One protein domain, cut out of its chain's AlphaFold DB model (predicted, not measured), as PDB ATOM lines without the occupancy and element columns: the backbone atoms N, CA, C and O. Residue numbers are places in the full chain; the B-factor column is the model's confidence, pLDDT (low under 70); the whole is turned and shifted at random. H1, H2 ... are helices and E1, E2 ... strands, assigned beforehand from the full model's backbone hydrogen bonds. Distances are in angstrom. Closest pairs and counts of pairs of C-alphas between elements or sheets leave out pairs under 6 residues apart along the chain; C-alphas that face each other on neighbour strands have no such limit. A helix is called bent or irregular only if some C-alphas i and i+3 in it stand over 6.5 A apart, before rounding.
ATOM      1  N   CYS A   8     179.165  87.656 146.244       88.38
ATOM      2  CA  CYS A   8     180.093  86.941 147.112       88.38
ATOM      3  C   CYS A   8     180.150  87.556 148.513       88.38
ATOM      4  O   CYS A   8     180.507  88.725 148.665       88.38
ATOM      5  N   LEU A   9     179.887  86.759 149.550       89.25
ATOM      6  CA  LEU A   9     180.109  87.138 150.945       89.25
ATOM      7  C   LEU A   9     181.582  86.919 151.330       89.25
ATOM      8  O   LEU A   9     182.068  85.790 151.360       89.25
ATOM      9  N   TYR A  10     182.293  87.993 151.673       90.69
ATOM     10  CA  TYR A  10     183.675  87.958 152.150       90.69
ATOM     11  C   TYR A  10     183.728  87.860 153.686       90.69
ATOM     12  O   TYR A  10     183.652  88.866 154.400       90.69
ATOM     13  N   SER A  11     183.861  86.632 154.200       87.06
ATOM     14  CA  SER A  11     183.838  86.320 155.640       87.06
ATOM     15  C   SER A  11     185.206  86.381 156.340       87.06
ATOM     16  O   SER A  11     185.276  86.255 157.557       87.06
ATOM     17  N   GLU A  12     186.314  86.621 155.629       86.19
ATOM     18  CA  GLU A  12     187.674  86.548 156.204       86.19
ATOM     19  C   GLU A  12     187.997  87.614 157.269       86.19
ATOM     20  O   GLU A  12     189.014  87.498 157.952       86.19
ATOM     21  N   LEU A  13     187.136  88.627 157.409       84.38
ATOM     22  CA  LEU A  13     187.189  89.688 158.426       84.38
ATOM     23  C   LEU A  13     186.343  89.382 159.675       84.38
ATOM     24  O   LEU A  13     186.226  90.230 160.556       84.38
ATOM     25  N   GLU A  14     185.677  88.228 159.724       78.75
ATOM     26  CA  GLU A  14     184.848  87.814 160.856       78.75
ATOM     27  C   GLU A  14     185.728  87.502 162.084       78.75
ATOM     28  O   GLU A  14     186.734  86.810 161.981       78.75
ATOM     29  N   THR A  15     185.360  88.012 163.259       68.44
ATOM     30  CA  THR A  15     186.226  88.048 164.453       68.44
ATOM     31  C   THR A  15     186.645  86.674 164.998       68.44
ATOM     32  O   THR A  15     187.667  86.583 165.682       68.44
ATOM     33  N   TYR A  16     185.874  85.611 164.744       65.50
ATOM     34  CA  TYR A  16     186.101  84.277 165.319       65.50
ATOM     35  C   TYR A  16     186.563  83.233 164.296       65.50
ATOM     36  O   TYR A  16     187.336  82.342 164.651       65.50
ATOM     37  N   SER A  17     186.092  83.336 163.053       69.06
ATOM     38  CA  SER A  17     186.379  82.407 161.951       69.06
ATOM     39  C   SER A  17     187.249  83.017 160.845       69.06
ATOM     40  O   SER A  17     187.824  82.282 160.044       69.06
ATOM     41  N   GLY A  18     187.358  84.346 160.783       71.69
ATOM     42  CA  GLY A  18     188.168  85.070 159.810       71.69
ATOM     43  C   GLY A  18     189.666  84.822 159.972       71.69
ATOM     44  O   GLY A  18     190.166  84.539 161.062       71.69
ATOM     45  N   SER A  19     190.408  84.933 158.868       80.06
ATOM     46  CA  SER A  19     191.866  84.757 158.866       80.06
ATOM     47  C   SER A  19     192.660  86.019 158.541       80.06
ATOM     48  O   SER A  19     193.891  85.950 158.461       80.06
ATOM     49  N   ILE A  20     191.988  87.153 158.338       81.62
ATOM     50  CA  ILE A  20     192.601  88.481 158.363       81.62
ATOM     51  C   ILE A  20     192.566  88.953 159.814       81.62
ATOM     52  O   ILE A  20     191.501  89.050 160.417       81.62
ATOM     53  N   SER A  21     193.733  89.213 160.400       80.88
ATOM     54  CA  SER A  21     193.803  89.728 161.764       80.88
ATOM     55  C   SER A  21     193.617  91.245 161.801       80.88
ATOM     56  O   SER A  21     193.780  91.955 160.809       80.88
ATOM     57  N   HIS A  22     193.387  91.774 163.002       81.44
ATOM     58  CA  HIS A  22     193.328  93.218 163.244       81.44
ATOM     59  C   HIS A  22     194.706  93.911 163.111       81.44
ATOM     60  O   HIS A  22     194.813  95.116 163.350       81.44
ATOM     61  N   HIS A  23     195.784  93.181 162.792       80.06
ATOM     62  CA  HIS A  23     197.136  93.727 162.728       80.06
ATOM     63  C   HIS A  23     197.420  94.389 161.363       80.06
ATOM     64  O   HIS A  23     197.190  93.764 160.328       80.06
ATOM     65  N   PRO A  24     197.997  95.610 161.306       78.44
ATOM     66  CA  PRO A  24     198.236  96.329 160.046       78.44
ATOM     67  C   PRO A  24     199.067  95.594 158.980       78.44
ATOM     68  O   PRO A  24     199.000  95.963 157.809       78.44
ATOM     69  N   SER A  25     199.827  94.556 159.352       82.69
ATOM     70  CA  SER A  25     200.550  93.694 158.399       82.69
ATOM     71  C   SER A  25     199.642  92.955 157.422       82.69
ATOM     72  O   SER A  25     200.107  92.581 156.350       82.69
ATOM     73  N   ASP A  26     198.377  92.739 157.780       81.38
ATOM     74  CA  ASP A  26     197.446  91.958 156.966       81.38
ATOM     75  C   ASP A  26     196.702  92.838 155.951       81.38
ATOM     76  O   ASP A  26     196.017  92.320 155.074       81.38
ATOM     77  N   LEU A  27     196.883  94.166 155.999       84.75
ATOM     78  CA  LEU A  27     196.250  95.104 155.071       84.75
ATOM     79  C   LEU A  27     196.597  94.829 153.588       84.75
ATOM     80  O   LEU A  27     195.672  94.834 152.776       84.75
ATOM     81  N   PRO A  28     197.854  94.534 153.189       87.94
ATOM     82  CA  PRO A  28     198.165  94.162 151.807       87.94
ATOM     83  C   PRO A  28     197.464  92.869 151.377       87.94
ATOM     84  O   PRO A  28     196.974  92.785 150.254       87.94
ATOM     85  N   ARG A  29     197.364  91.886 152.282       87.81
ATOM     86  CA  ARG A  29     196.668  90.617 152.033       87.81
ATOM     87  C   ARG A  29     195.163  90.837 151.861       87.81
ATOM     88  O   ARG A  29     194.591  90.324 150.907       87.81
ATOM     89  N   LEU A  30     194.549  91.637 152.731       89.94
ATOM     90  CA  LEU A  30     193.142  92.023 152.633       89.94
ATOM     91  C   LEU A  30     192.843  92.731 151.304       89.94
ATOM     92  O   LEU A  30     191.896  92.370 150.613       89.94
ATOM     93  N   ILE A  31     193.668  93.706 150.913       91.88
ATOM     94  CA  ILE A  31     193.517  94.411 149.631       91.88
ATOM     95  C   ILE A  31     193.647  93.435 148.452       91.88
ATOM     96  O   ILE A  31     192.856  93.514 147.517       91.88
ATOM     97  N   TRP A  32     194.610  92.508 148.495       91.38
ATOM     98  CA  TRP A  32     194.804  91.494 147.453       91.38
ATOM     99  C   TRP A  32     193.592  90.556 147.329       91.38
ATOM    100  O   TRP A  32     193.087  90.346 146.228       91.38
ATOM    101  N   GLU A  33     193.072  90.043 148.449       89.38
ATOM    102  CA  GLU A  33     191.909  89.145 148.460       89.38
ATOM    103  C   GLU A  33     190.611  89.857 148.037       89.38
ATOM    104  O   GLU A  33     189.821  89.291 147.281       89.38
ATOM    105  N   LEU A  34     190.409  91.118 148.437       93.19
ATOM    106  CA  LEU A  34     189.256  91.913 148.003       93.19
ATOM    107  C   LEU A  34     189.329  92.287 146.516       93.19
ATOM    108  O   LEU A  34     188.308  92.219 145.834       93.19
ATOM    109  N   LYS A  35     190.514  92.627 145.984       92.38
ATOM    110  CA  LYS A  35     190.716  92.811 144.533       92.38
ATOM    111  C   LYS A  35     190.388  91.542 143.757       92.38
ATOM    112  O   LYS A  35     189.705  91.622 142.742       92.38
ATOM    113  N   LEU A  36     190.847  90.386 144.247       88.06
ATOM    114  CA  LEU A  36     190.520  89.092 143.656       88.06
ATOM    115  C   LEU A  36     189.001  88.887 143.629       88.06
ATOM    116  O   LEU A  36     188.449  88.629 142.566       88.06
ATOM    117  N   ALA A  37     188.313  89.055 144.760       88.81
ATOM    118  CA  ALA A  37     186.862  88.904 144.816       88.81
ATOM    119  C   ALA A  37     186.140  89.859 143.839       88.81
ATOM    120  O   ALA A  37     185.271  89.422 143.089       88.81
ATOM    121  N   CYS A  38     186.545  91.131 143.765       91.50
ATOM    122  CA  CYS A  38     185.913  92.123 142.884       91.50
ATOM    123  C   CYS A  38     186.144  91.876 141.380       91.50
ATOM    124  O   CYS A  38     185.467  92.492 140.561       91.50
ATOM    125  N   LEU A  39     187.083  91.001 141.002       86.81
ATOM    126  CA  LEU A  39     187.284  90.566 139.615       86.81
ATOM    127  C   LEU A  39     186.369  89.396 139.217       86.81
ATOM    128  O   LEU A  39     186.081  89.242 138.030       86.81
ATOM    129  N   PHE A  40     185.921  88.578 140.178       84.00
ATOM    130  CA  PHE A  40     185.124  87.366 139.921       84.00
ATOM    131  C   PHE A  40     183.641  87.487 140.282       84.00
ATOM    132  O   PHE A  40     182.870  86.628 139.868       84.00
ATOM    133  N   TYR A  41     183.232  88.552 140.975       87.00
ATOM    134  CA  TYR A  41     181.844  88.767 141.394       87.00
ATOM    135  C   TYR A  41     181.369  90.192 141.101       87.00
ATOM    136  O   TYR A  41     182.117  91.153 141.267       87.00
ATOM    137  N   ASP A  42     180.103  90.332 140.705       87.19
ATOM    138  CA  ASP A  42     179.469  91.629 140.412       87.19
ATOM    139  C   ASP A  42     179.199  92.459 141.682       87.19
ATOM    140  O   ASP A  42     179.074  93.691 141.620       87.19
ATOM    141  N   VAL A  43     179.091  91.779 142.833       90.62
ATOM    142  CA  VAL A  43     179.082  92.370 144.177       90.62
ATOM    143  C   VAL A  43     179.901  91.509 145.140       90.62
ATOM    144  O   VAL A  43     179.674  90.309 145.279       90.62
ATOM    145  N   VAL A  44     180.806  92.146 145.875       92.12
ATOM    146  CA  VAL A  44     181.509  91.606 147.037       92.12
ATOM    147  C   VAL A  44     180.961  92.285 148.285       92.12
ATOM    148  O   VAL A  44     181.015  93.508 148.432       92.12
ATOM    149  N   MET A  45     180.434  91.480 149.198       91.44
ATOM    150  CA  MET A  45     179.783  91.942 150.413       91.44
ATOM    151  C   MET A  45     180.577  91.602 151.662       91.44
ATOM    152  O   MET A  45     181.016  90.473 151.856       91.44
ATOM    153  N   LEU A  46     180.683  92.576 152.558       90.81
ATOM    154  CA  LEU A  46     181.139  92.393 153.930       90.81
ATOM    155  C   LEU A  46     179.930  92.448 154.871       90.81
ATOM    156  O   LEU A  46     178.982  93.199 154.632       90.81
ATOM    157  N   HIS A  47     179.975  91.720 155.989       84.94
ATOM    158  CA  HIS A  47     179.006  91.911 157.074       84.94
ATOM    159  C   HIS A  47     179.069  93.354 157.607       84.94
ATOM    160  O   HIS A  47     180.161  93.890 157.796       84.94
ATOM    161  N   ARG A  48     177.913  93.966 157.924       82.56
ATOM    162  CA  ARG A  48     177.830  95.371 158.388       82.56
ATOM    163  C   ARG A  48     178.794  95.708 159.523       82.56
ATOM    164  O   ARG A  48     179.382  96.784 159.517       82.56
ATOM    165  N   ARG A  49     178.959  94.799 160.491       78.94
ATOM    166  CA  ARG A  49     179.860  94.985 161.641       78.94
ATOM    167  C   ARG A  49     181.320  95.139 161.212       78.94
ATOM    168  O   ARG A  49     182.006  96.021 161.716       78.94
ATOM    169  N   ASN A  50     181.761  94.395 160.197       82.94
ATOM    170  CA  ASN A  50     183.142  94.420 159.706       82.94
ATOM    171  C   ASN A  50     183.526  95.768 159.065       82.94
ATOM    172  O   ASN A  50     184.716  96.070 158.992       82.94
ATOM    173  N   LEU A  51     182.561  96.599 158.640       81.38
ATOM    174  CA  LEU A  51     182.840  97.983 158.227       81.38
ATOM    175  C   LEU A  51     183.336  98.842 159.401       81.38
ATOM    176  O   LEU A  51     184.231  99.662 159.226       81.38
ATOM    177  N   TRP A  52     182.768  98.652 160.592       78.25
ATOM    178  CA  TRP A  52     182.957  99.545 161.741       78.25
ATOM    179  C   TRP A  52     183.926  99.000 162.792       78.25
ATOM    180  O   TRP A  52     184.621  99.770 163.451       78.25
ATOM    181  N   GLU A  53     183.949  97.681 162.971       76.94
ATOM    182  CA  GLU A  53     184.654  97.005 164.065       76.94
ATOM    183  C   GLU A  53     186.047  96.512 163.651       76.94
ATOM    184  O   GLU A  53     186.952  96.458 164.485       76.94
ATOM    185  N   HIS A  54     186.253  96.200 162.365       81.00
ATOM    186  CA  HIS A  54     187.537  95.703 161.876       81.00
ATOM    187  C   HIS A  54     188.439  96.859 161.388       81.00
ATOM    188  O   HIS A  54     188.117  97.530 160.402       81.00
ATOM    189  N   PRO A  55     189.610  97.100 162.014       81.56
ATOM    190  CA  PRO A  55     190.381  98.334 161.821       81.56
ATOM    191  C   PRO A  55     191.016  98.481 160.431       81.56
ATOM    192  O   PRO A  55     191.419  99.580 160.051       81.56
ATOM    193  N   LEU A  56     191.124  97.389 159.665       86.75
ATOM    194  CA  LEU A  56     191.709  97.407 158.320       86.75
ATOM    195  C   LEU A  56     190.695  97.729 157.210       86.75
ATOM    196  O   LEU A  56     191.114  97.973 156.079       86.75
ATOM    197  N   THR A  57     189.389  97.752 157.504       88.50
ATOM    198  CA  THR A  57     188.353  97.854 156.463       88.50
ATOM    199  C   THR A  57     188.336  99.223 155.790       88.50
ATOM    200  O   THR A  57     188.436  99.278 154.569       88.50
ATOM    201  N   LEU A  58     188.314 100.325 156.555       89.12
ATOM    202  CA  LEU A  58     188.397 101.681 155.989       89.12
ATOM    203  C   LEU A  58     189.685 101.879 155.151       89.12
ATOM    204  O   LEU A  58     189.557 102.217 153.975       89.12
ATOM    205  N   PRO A  59     190.907 101.585 155.655       90.81
ATOM    206  CA  PRO A  59     192.127 101.665 154.846       90.81
ATOM    207  C   PRO A  59     192.111 100.819 153.564       90.81
ATOM    208  O   PRO A  59     192.633 101.252 152.536       90.81
ATOM    209  N   ALA A  60     191.523  99.617 153.593       93.19
ATOM    210  CA  ALA A  60     191.389  98.786 152.397       93.19
ATOM    211  C   ALA A  60     190.388  99.390 151.401       93.19
ATOM    212  O   ALA A  60     190.671  99.459 150.205       93.19
ATOM    213  N   PHE A  61     189.251  99.884 151.890       95.62
ATOM    214  CA  PHE A  61     188.204 100.498 151.077       95.62
ATOM    215  C   PHE A  61     188.669 101.812 150.434       95.62
ATOM    216  O   PHE A  61     188.332 102.071 149.284       95.62
ATOM    217  N   GLU A  62     189.519 102.600 151.097       93.56
ATOM    218  CA  GLU A  62     190.173 103.772 150.492       93.56
ATOM    219  C   GLU A  62     191.076 103.387 149.315       93.56
ATOM    220  O   GLU A  62     191.053 104.036 148.267       93.56
ATOM    221  N   LYS A  63     191.845 102.299 149.446       93.69
ATOM    222  CA  LYS A  63     192.677 101.772 148.350       93.69
ATOM    223  C   LYS A  63     191.858 101.145 147.221       93.69
ATOM    224  O   LYS A  63     192.374 101.033 146.112       93.69
ATOM    225  N   LEU A  64     190.604 100.779 147.483       96.31
ATOM    226  CA  LEU A  64     189.660 100.183 146.532       96.31
ATOM    227  C   LEU A  64     188.484 101.112 146.193       96.31
ATOM    228  O   LEU A  64     187.467 100.656 145.670       96.31
ATOM    229  N   ALA A  65     188.634 102.420 146.434       95.88
ATOM    230  CA  ALA A  65     187.556 103.402 146.347       95.88
ATOM    231  C   ALA A  65     186.709 103.360 145.052       95.88
ATOM    232  O   ALA A  65     185.505 103.581 145.168       95.88
ATOM    233  N   PRO A  66     187.237 103.053 143.845       94.88
ATOM    234  CA  PRO A  66     186.408 102.884 142.644       94.88
ATOM    235  C   PRO A  66     185.319 101.806 142.786       94.88
ATOM    236  O   PRO A  66     184.155 102.072 142.488       94.88
ATOM    237  N   PHE A  67     185.664 100.632 143.328       95.94
ATOM    238  CA  PHE A  67     184.716  99.542 143.592       95.94
ATOM    239  C   PHE A  67     183.697  99.920 144.676       95.94
ATOM    240  O   PHE A  67     182.508  99.618 144.554       95.94
ATOM    241  N   VAL A  68     184.161 100.614 145.719       96.25
ATOM    242  CA  VAL A  68     183.357 101.036 146.878       96.25
ATOM    243  C   VAL A  68     182.324 102.096 146.479       96.25
ATOM    244  O   VAL A  68     181.127 101.904 146.687       96.25
ATOM    245  N   LYS A  69     182.748 103.161 145.783       94.56
ATOM    246  CA  LYS A  69     181.884 104.252 145.285       94.56
ATOM    247  C   LYS A  69     180.785 103.771 144.335       94.56
ATOM    248  O   LYS A  69     179.747 104.418 144.207       94.56
ATOM    249  N   LYS A  70     181.014 102.644 143.658       92.81
ATOM    250  CA  LYS A  70     180.078 101.993 142.727       92.81
ATOM    251  C   LYS A  70     179.281 100.853 143.375       92.81
ATOM    252  O   LYS A  70     178.577 100.127 142.672       92.81
ATOM    253  N   GLY A  71     179.402 100.667 144.691       92.00
ATOM    254  CA  GLY A  71     178.706  99.633 145.460       92.00
ATOM    255  C   GLY A  71     179.093  98.196 145.097       92.00
ATOM    256  O   GLY A  71     178.422  97.276 145.546       92.00
ATOM    257  N   VAL A  72     180.130  97.982 144.274       93.00
ATOM    258  CA  VAL A  72     180.650  96.636 143.961       93.00
ATOM    259  C   VAL A  72     181.282  96.022 145.206       93.00
ATOM    260  O   VAL A  72     181.092  94.842 145.444       93.00
ATOM    261  N   LEU A  73     181.980  96.818 146.020       95.38
ATOM    262  CA  LEU A  73     182.552  96.389 147.297       95.38
ATOM    263  C   LEU A  73     181.879  97.151 148.444       95.38
ATOM    264  O   LEU A  73     182.216  98.311 148.685       95.38
ATOM    265  N   TRP A  74     180.910  96.538 149.128       93.62
ATOM    266  CA  TRP A  74     180.150  97.217 150.191       93.62
ATOM    267  C   TRP A  74     179.517  96.243 151.205       93.62
ATOM    268  O   TRP A  74     180.010  95.137 151.419       93.62
ATOM    269  N   THR A  75     178.441  96.661 151.870       91.06
ATOM    270  CA  THR A  75     177.543  95.821 152.675       91.06
ATOM    271  C   THR A  75     176.103  95.956 152.163       91.06
ATOM    272  O   THR A  75     175.828  96.790 151.299       91.06
ATOM    273  N   SER A  76     175.181  95.148 152.678       88.19
ATOM    274  CA  SER A  76     173.747  95.203 152.360       88.19
ATOM    275  C   SER A  76     172.957  96.051 153.353       88.19
ATOM    276  O   SER A  76     173.318  96.124 154.529       88.19
ATOM    277  N   ALA A  77     171.833  96.613 152.912       87.75
ATOM    278  CA  ALA A  77     170.841  97.278 153.764       87.75
ATOM    279  C   ALA A  77     169.657  96.376 154.115       87.75
ATOM    280  O   ALA A  77     169.468  95.333 153.496       87.75
ATOM    281  N   ASP A  78     168.880  96.776 155.118       85.38
ATOM    282  CA  ASP A  78     167.518  96.262 155.302       85.38
ATOM    283  C   ASP A  78     166.547  97.115 154.458       85.38
ATOM    284  O   ASP A  78     166.942  98.161 153.933       85.38
ATOM    285  N   GLU A  79     165.302  96.684 154.249       81.25
ATOM    286  CA  GLU A  79     164.392  97.383 153.319       81.25
ATOM    287  C   GLU A  79     164.154  98.854 153.697       81.25
ATOM    288  O   GLU A  79     164.264  99.730 152.839       81.25
ATOM    289  N   ASP A  80     163.979  99.141 154.988       85.81
ATOM    290  CA  ASP A  80     163.758 100.495 155.512       85.81
ATOM    291  C   ASP A  80     165.047 101.307 155.755       85.81
ATOM    292  O   ASP A  80     164.986 102.473 156.163       85.81
ATOM    293  N   GLU A  81     166.240 100.731 155.548       86.88
ATOM    294  CA  GLU A  81     167.481 101.465 155.818       86.88
ATOM    295  C   GLU A  81     167.715 102.590 154.784       86.88
ATOM    296  O   GLU A  81     167.557 102.390 153.569       86.88
ATOM    297  N   PRO A  82     168.125 103.792 155.246       90.62
ATOM    298  CA  PRO A  82     168.353 104.942 154.381       90.62
ATOM    299  C   PRO A  82     169.588 104.735 153.486       90.62
ATOM    300  O   PRO A  82     170.448 103.922 153.826       90.62
ATOM    301  N   PRO A  83     169.738 105.501 152.385       91.88
ATOM    302  CA  PRO A  83     170.858 105.347 151.454       91.88
ATOM    303  C   PRO A  83     172.241 105.396 152.133       91.88
ATOM    304  O   PRO A  83     172.388 106.096 153.146       91.88
ATOM    305  N   PRO A  84     173.275 104.735 151.570       92.00
ATOM    306  CA  PRO A  84     174.569 104.513 152.221       92.00
ATOM    307  C   PRO A  84     175.199 105.757 152.858       92.00
ATOM    308  O   PRO A  84     175.646 105.691 153.998       92.00
ATOM    309  N   VAL A  85     175.179 106.913 152.181       90.06
ATOM    310  CA  VAL A  85     175.727 108.183 152.706       90.06
ATOM    311  C   VAL A  85     175.029 108.630 153.998       90.06
ATOM    312  O   VAL A  85     175.685 109.033 154.965       90.06
ATOM    313  N   LYS A  86     173.694 108.536 154.040       90.38
ATOM    314  CA  LYS A  86     172.895 108.907 155.214       90.38
ATOM    315  C   LYS A  86     173.067 107.879 156.334       90.38
ATOM    316  O   LYS A  86     173.245 108.279 157.480       90.38
ATOM    317  N   PHE A  87     173.100 106.588 156.000       89.62
ATOM    318  CA  PHE A  87     173.388 105.510 156.951       89.62
ATOM    319  C   PHE A  87     174.765 105.673 157.617       89.62
ATOM    320  O   PHE A  87     174.867 105.615 158.841       89.62
ATOM    321  N   VAL A  88     175.816 105.931 156.832       88.06
ATOM    322  CA  VAL A  88     177.184 106.172 157.325       88.06
ATOM    323  C   VAL A  88     177.215 107.365 158.277       88.06
ATOM    324  O   VAL A  88     177.737 107.246 159.384       88.06
ATOM    325  N   THR A  89     176.599 108.481 157.883       86.12
ATOM    326  CA  THR A  89     176.527 109.694 158.709       86.12
ATOM    327  C   THR A  89     175.827 109.408 160.042       86.12
ATOM    328  O   THR A  89     176.428 109.604 161.096       86.12
ATOM    329  N   GLN A  90     174.639 108.796 160.014       87.56
ATOM    330  CA  GLN A  90     173.892 108.417 161.221       87.56
ATOM    331  C   GLN A  90     174.647 107.427 162.122       87.56
ATOM    332  O   GLN A  90     174.582 107.533 163.348       87.56
ATOM    333  N   LYS A  91     175.380 106.455 161.557       83.88
ATOM    334  CA  LYS A  91     176.169 105.493 162.348       83.88
ATOM    335  C   LYS A  91     177.358 106.150 163.041       83.88
ATOM    336  O   LYS A  91     177.614 105.829 164.204       83.88
ATOM    337  N   VAL A  92     178.059 107.076 162.382       77.94
ATOM    338  CA  VAL A  92     179.163 107.805 163.026       77.94
ATOM    339  C   VAL A  92     178.638 108.826 164.035       77.94
ATOM    340  O   VAL A  92     179.203 108.915 165.118       77.94
ATOM    341  N   GLU A  93     177.524 109.511 163.765       77.06
ATOM    342  CA  GLU A  93     176.833 110.376 164.738       77.06
ATOM    343  C   GLU A  93     176.393 109.602 165.992       77.06
ATOM    344  O   GLU A  93     176.620 110.055 167.113       77.06
ATOM    345  N   HIS A  94     175.842 108.393 165.833       79.06
ATOM    346  CA  HIS A  94     175.484 107.526 166.960       79.06
ATOM    347  C   HIS A  94     176.716 107.108 167.776       79.06
ATOM    348  O   HIS A  94     176.701 107.165 169.006       79.06
ATOM    349  N   LYS A  95     177.817 106.725 167.112       71.81
ATOM    350  CA  LYS A  95     179.084 106.411 167.794       71.81
ATOM    351  C   LYS A  95     179.658 107.640 168.503       71.81
ATOM    352  O   LYS A  95     180.049 107.542 169.663       71.81
ATOM    353  N   LEU A  96     179.642 108.805 167.861       68.81
ATOM    354  CA  LEU A  96     179.994 110.086 168.475       68.81
ATOM    355  C   LEU A  96     179.167 110.334 169.741       68.81
ATOM    356  O   LEU A  96     179.745 110.691 170.764       68.81
ATOM    357  N   ALA A  97     177.853 110.100 169.720       69.12
ATOM    358  CA  ALA A  97     176.988 110.261 170.888       69.12
ATOM    359  C   ALA A  97     177.331 109.284 172.031       69.12
ATOM    360  O   ALA A  97     177.447 109.718 173.178       69.12
ATOM    361  N   GLU A  98     177.589 108.001 171.738       69.50
ATOM    362  CA  GLU A  98     178.072 107.017 172.728       69.50
ATOM    363  C   GLU A  98     179.381 107.481 173.410       69.50
ATOM    364  O   GLU A  98     179.531 107.396 174.635       69.50
ATOM    365  N   PHE A  99     180.332 108.011 172.631       62.47
ATOM    366  CA  PHE A  99     181.648 108.439 173.124       62.47
ATOM    367  C   PHE A  99     181.698 109.885 173.654       62.47
ATOM    368  O   PHE A  99     182.633 110.234 174.378       62.47
ATOM    369  N   SER A 100     180.675 110.710 173.401       53.47
ATOM    370  CA  SER A 100     180.599 112.129 173.808       53.47
ATOM    371  C   SER A 100     180.679 112.353 175.324       53.47
ATOM    372  O   SER A 100     181.001 113.450 175.777       53.47
ATOM    373  N   SER A 101     180.486 111.303 176.124       54.66
ATOM    374  CA  SER A 101     180.778 111.304 177.563       54.66
ATOM    375  C   SER A 101     182.276 111.472 177.911       54.66
ATOM    376  O   SER A 101     182.601 111.685 179.081       54.66
ATOM    377  N   LYS A 102     183.215 111.372 176.946       52.25
ATOM    378  CA  LYS A 102     184.675 111.332 177.195       52.25
ATOM    379  C   LYS A 102     185.548 112.130 176.199       52.25
ATOM    380  O   LYS A 102     186.238 111.571 175.358       52.25
ATOM    381  N   LYS A 103     185.724 113.426 176.497       55.66
ATOM    382  CA  LYS A 103     186.814 114.331 176.038       55.66
ATOM    383  C   LYS A 103     186.892 114.676 174.535       55.66
ATOM    384  O   LYS A 103     187.077 113.836 173.663       55.66
ATOM    385  N   HIS A 104     187.029 115.983 174.293       54.34
ATOM    386  CA  HIS A 104     187.199 116.677 173.003       54.34
ATOM    387  C   HIS A 104     188.137 116.028 171.957       54.34
ATOM    388  O   HIS A 104     187.894 116.161 170.762       54.34
ATOM    389  N   LYS A 105     189.204 115.321 172.369       54.56
ATOM    390  CA  LYS A 105     190.139 114.670 171.428       54.56
ATOM    391  C   LYS A 105     189.531 113.482 170.670       54.56
ATOM    392  O   LYS A 105     190.056 113.141 169.617       54.56
ATOM    393  N   GLN A 106     188.471 112.853 171.183       59.03
ATOM    394  CA  GLN A 106     187.809 111.746 170.483       59.03
ATOM    395  C   GLN A 106     186.992 112.260 169.287       59.03
ATOM    396  O   GLN A 106     187.071 111.678 168.210       59.03
ATOM    397  N   ASN A 107     186.317 113.407 169.433       62.75
ATOM    398  CA  ASN A 107     185.508 114.015 168.371       62.75
ATOM    399  C   ASN A 107     186.320 114.290 167.094       62.75
ATOM    400  O   ASN A 107     185.820 114.053 166.003       62.75
ATOM    401  N   LEU A 108     187.579 114.731 167.215       64.00
ATOM    402  CA  LEU A 108     188.415 115.024 166.043       64.00
ATOM    403  C   LEU A 108     188.699 113.764 165.200       64.00
ATOM    404  O   LEU A 108     188.598 113.808 163.981       64.00
ATOM    405  N   PHE A 109     188.989 112.634 165.857       67.75
ATOM    406  CA  PHE A 109     189.244 111.348 165.196       67.75
ATOM    407  C   PHE A 109     187.982 110.771 164.539       67.75
ATOM    408  O   PHE A 109     188.047 110.216 163.446       67.75
ATOM    409  N   PHE A 110     186.821 110.916 165.185       71.19
ATOM    410  CA  PHE A 110     185.547 110.489 164.602       71.19
ATOM    411  C   PHE A 110     185.122 111.359 163.414       71.19
ATOM    412  O   PHE A 110     184.609 110.814 162.441       71.19
ATOM    413  N   ASN A 111     185.378 112.669 163.452       73.12
ATOM    414  CA  ASN A 111     185.139 113.556 162.311       73.12
ATOM    415  C   ASN A 111     186.058 113.198 161.129       73.12
ATOM    416  O   ASN A 111     185.570 113.040 160.016       73.12
ATOM    417  N   GLU A 112     187.353 112.965 161.375       82.31
ATOM    418  CA  GLU A 112     188.294 112.488 160.347       82.31
ATOM    419  C   GLU A 112     187.835 111.145 159.743       82.31
ATOM    420  O   GLU A 112     187.829 110.966 158.525       82.31
ATOM    421  N   ALA A 113     187.388 110.201 160.578       78.88
ATOM    422  CA  ALA A 113     186.843 108.929 160.108       78.88
ATOM    423  C   ALA A 113     185.543 109.105 159.297       78.88
ATOM    424  O   ALA A 113     185.355 108.397 158.308       78.88
ATOM    425  N   LEU A 114     184.667 110.043 159.679       82.44
ATOM    426  CA  LEU A 114     183.444 110.364 158.940       82.44
ATOM    427  C   LEU A 114     183.761 110.936 157.557       82.44
ATOM    428  O   LEU A 114     183.224 110.435 156.573       82.44
ATOM    429  N   GLU A 115     184.647 111.928 157.470       86.69
ATOM    430  CA  GLU A 115     185.075 112.531 156.201       86.69
ATOM    431  C   GLU A 115     185.668 111.475 155.257       86.69
ATOM    432  O   GLU A 115     185.307 111.403 154.079       86.69
ATOM    433  N   ARG A 116     186.523 110.591 155.789       90.25
ATOM    434  CA  ARG A 116     187.134 109.485 155.036       90.25
ATOM    435  C   ARG A 116     186.100 108.478 154.533       90.25
ATOM    436  O   ARG A 116     186.149 108.094 153.365       90.25
ATOM    437  N   TRP A 117     185.128 108.094 155.365       89.12
ATOM    438  CA  TRP A 117     184.014 107.242 154.936       89.12
ATOM    439  C   TRP A 117     183.129 107.930 153.893       89.12
ATOM    440  O   TRP A 117     182.860 107.343 152.844       89.12
ATOM    441  N   GLN A 118     182.700 109.172 154.127       88.31
ATOM    442  CA  GLN A 118     181.877 109.940 153.185       88.31
ATOM    443  C   GLN A 118     182.577 110.119 151.832       88.31
ATOM    444  O   GLN A 118     181.922 110.025 150.797       88.31
ATOM    445  N   HIS A 119     183.905 110.280 151.814       91.12
ATOM    446  CA  HIS A 119     184.667 110.387 150.572       91.12
ATOM    447  C   HIS A 119     184.577 109.136 149.684       91.12
ATOM    448  O   HIS A 119     184.735 109.265 148.470       91.12
ATOM    449  N   ILE A 120     184.357 107.938 150.244       92.75
ATOM    450  CA  ILE A 120     184.372 106.656 149.506       92.75
ATOM    451  C   ILE A 120     183.018 105.941 149.431       92.75
ATOM    452  O   ILE A 120     182.867 105.034 148.617       92.75
ATOM    453  N   THR A 121     182.048 106.338 150.254       92.38
ATOM    454  CA  THR A 121     180.724 105.705 150.352       92.38
ATOM    455  C   THR A 121     179.962 105.780 149.016       92.38
ATOM    456  O   THR A 121     180.001 106.824 148.357       92.38
TER     457      THR A 121
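AT A GLANCE: This is residues 8 to 121 of the 615 residues of an uncharacterized protein of Gammaproteobacteria bacterium (UniProt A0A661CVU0). A helical hairpin, H5 and H6, makes one end of the domain and the long helix H1 makes the other, with three short helices, H2, H3 and H4, between them; H3 bridges from H1 to H6. Residues 8 to 9, E1 and residues 73 to 74 run side by side as a tiny parallel patch, and the tip of the hairpin, residues 100 to 105, sticks out. The printed part has 114 residues, with six named helices and one named strand in the order H1, E1, H2, H3, H4, H5, H6; the class is mostly helix. It is compact, with a radius of gyration of the C-alphas of 14.4 A and spans of 43 by 34 by 25 A.

HOW THE PARTS SIT: Residues 8 to 9 pair in parallel with residues 44 to 45 of E1, residues 43 to 45, and these pair in parallel with residues 73 to 74; E1 pairs with no named strand. H1, residues 24 to 40, touches H3, residues 57 to 63, with residues 27 to 31 alone; the closest C-alphas, those of Ile 31 and Ala 60, are 5.6 A apart, at a steep tilt of 67 degrees, the same way. H2, residues 48 to 52, and H3 only just touch, with 3 pairs of C-alphas within 8 A, and only at the corner; the C-alphas of Leu 51 and Thr 57 are closest, 5.8 A apart. H6, residues 105 to 120, touches H3 with residues 116 to 120 alone; the closest C-alphas, those of Glu 62 and Ile 120, are 6.6 A apart, at a steep tilt of 50 degrees, the same way. H4, residues 65 to 69, and H6 only just touch, with 3 pairs of C-alphas within 8 A, the closest those of Lys 69 and Ile 120, 5.5 A apart. H5, residues 84 to 99, and H6 form a helical hairpin at a shallow tilt of 10 degrees, opposite ways; the closest C-alphas, those of Val 85 and Gln 118, are 6.4 A apart. The helix packing is only just mostly crossed, with one of three tilted pairs shallow. H1 is apart from H5 and H6. Each O i to N i+4 pair is within hydrogen-bond range in H3, H4 and H5, against 11 of 13 in H1, 10 of 12 in H6 and 0 of 1 in H2, where 2 of 2 O i to N i+3 pairs are.

IN THESE COORDINATES: H1 begins at C-alpha 24 (198.236, 96.329, 160.046) and is 25.6 A long; it is irregular, with C-alphas 25 and 28 7.0 A apart. E1 measures 6.3 A, H2 7.4 A, H3 10.0 A and H4 5.8 A. H5 is 22.4 A long, and H6, 24.0 A, ends at C-alpha 120 (184.372, 106.656, 149.506).

THE WHOLE: The C-alphas farthest apart, those of Phe 40 and Lys 103, are 45.1 A apart. The printed part has no cut. The link from H4 to H5 is long, with 14 residues. Residues 15 to 17 and 96 to 109 have pLDDT under 70; the mean of the printed part is 83.2.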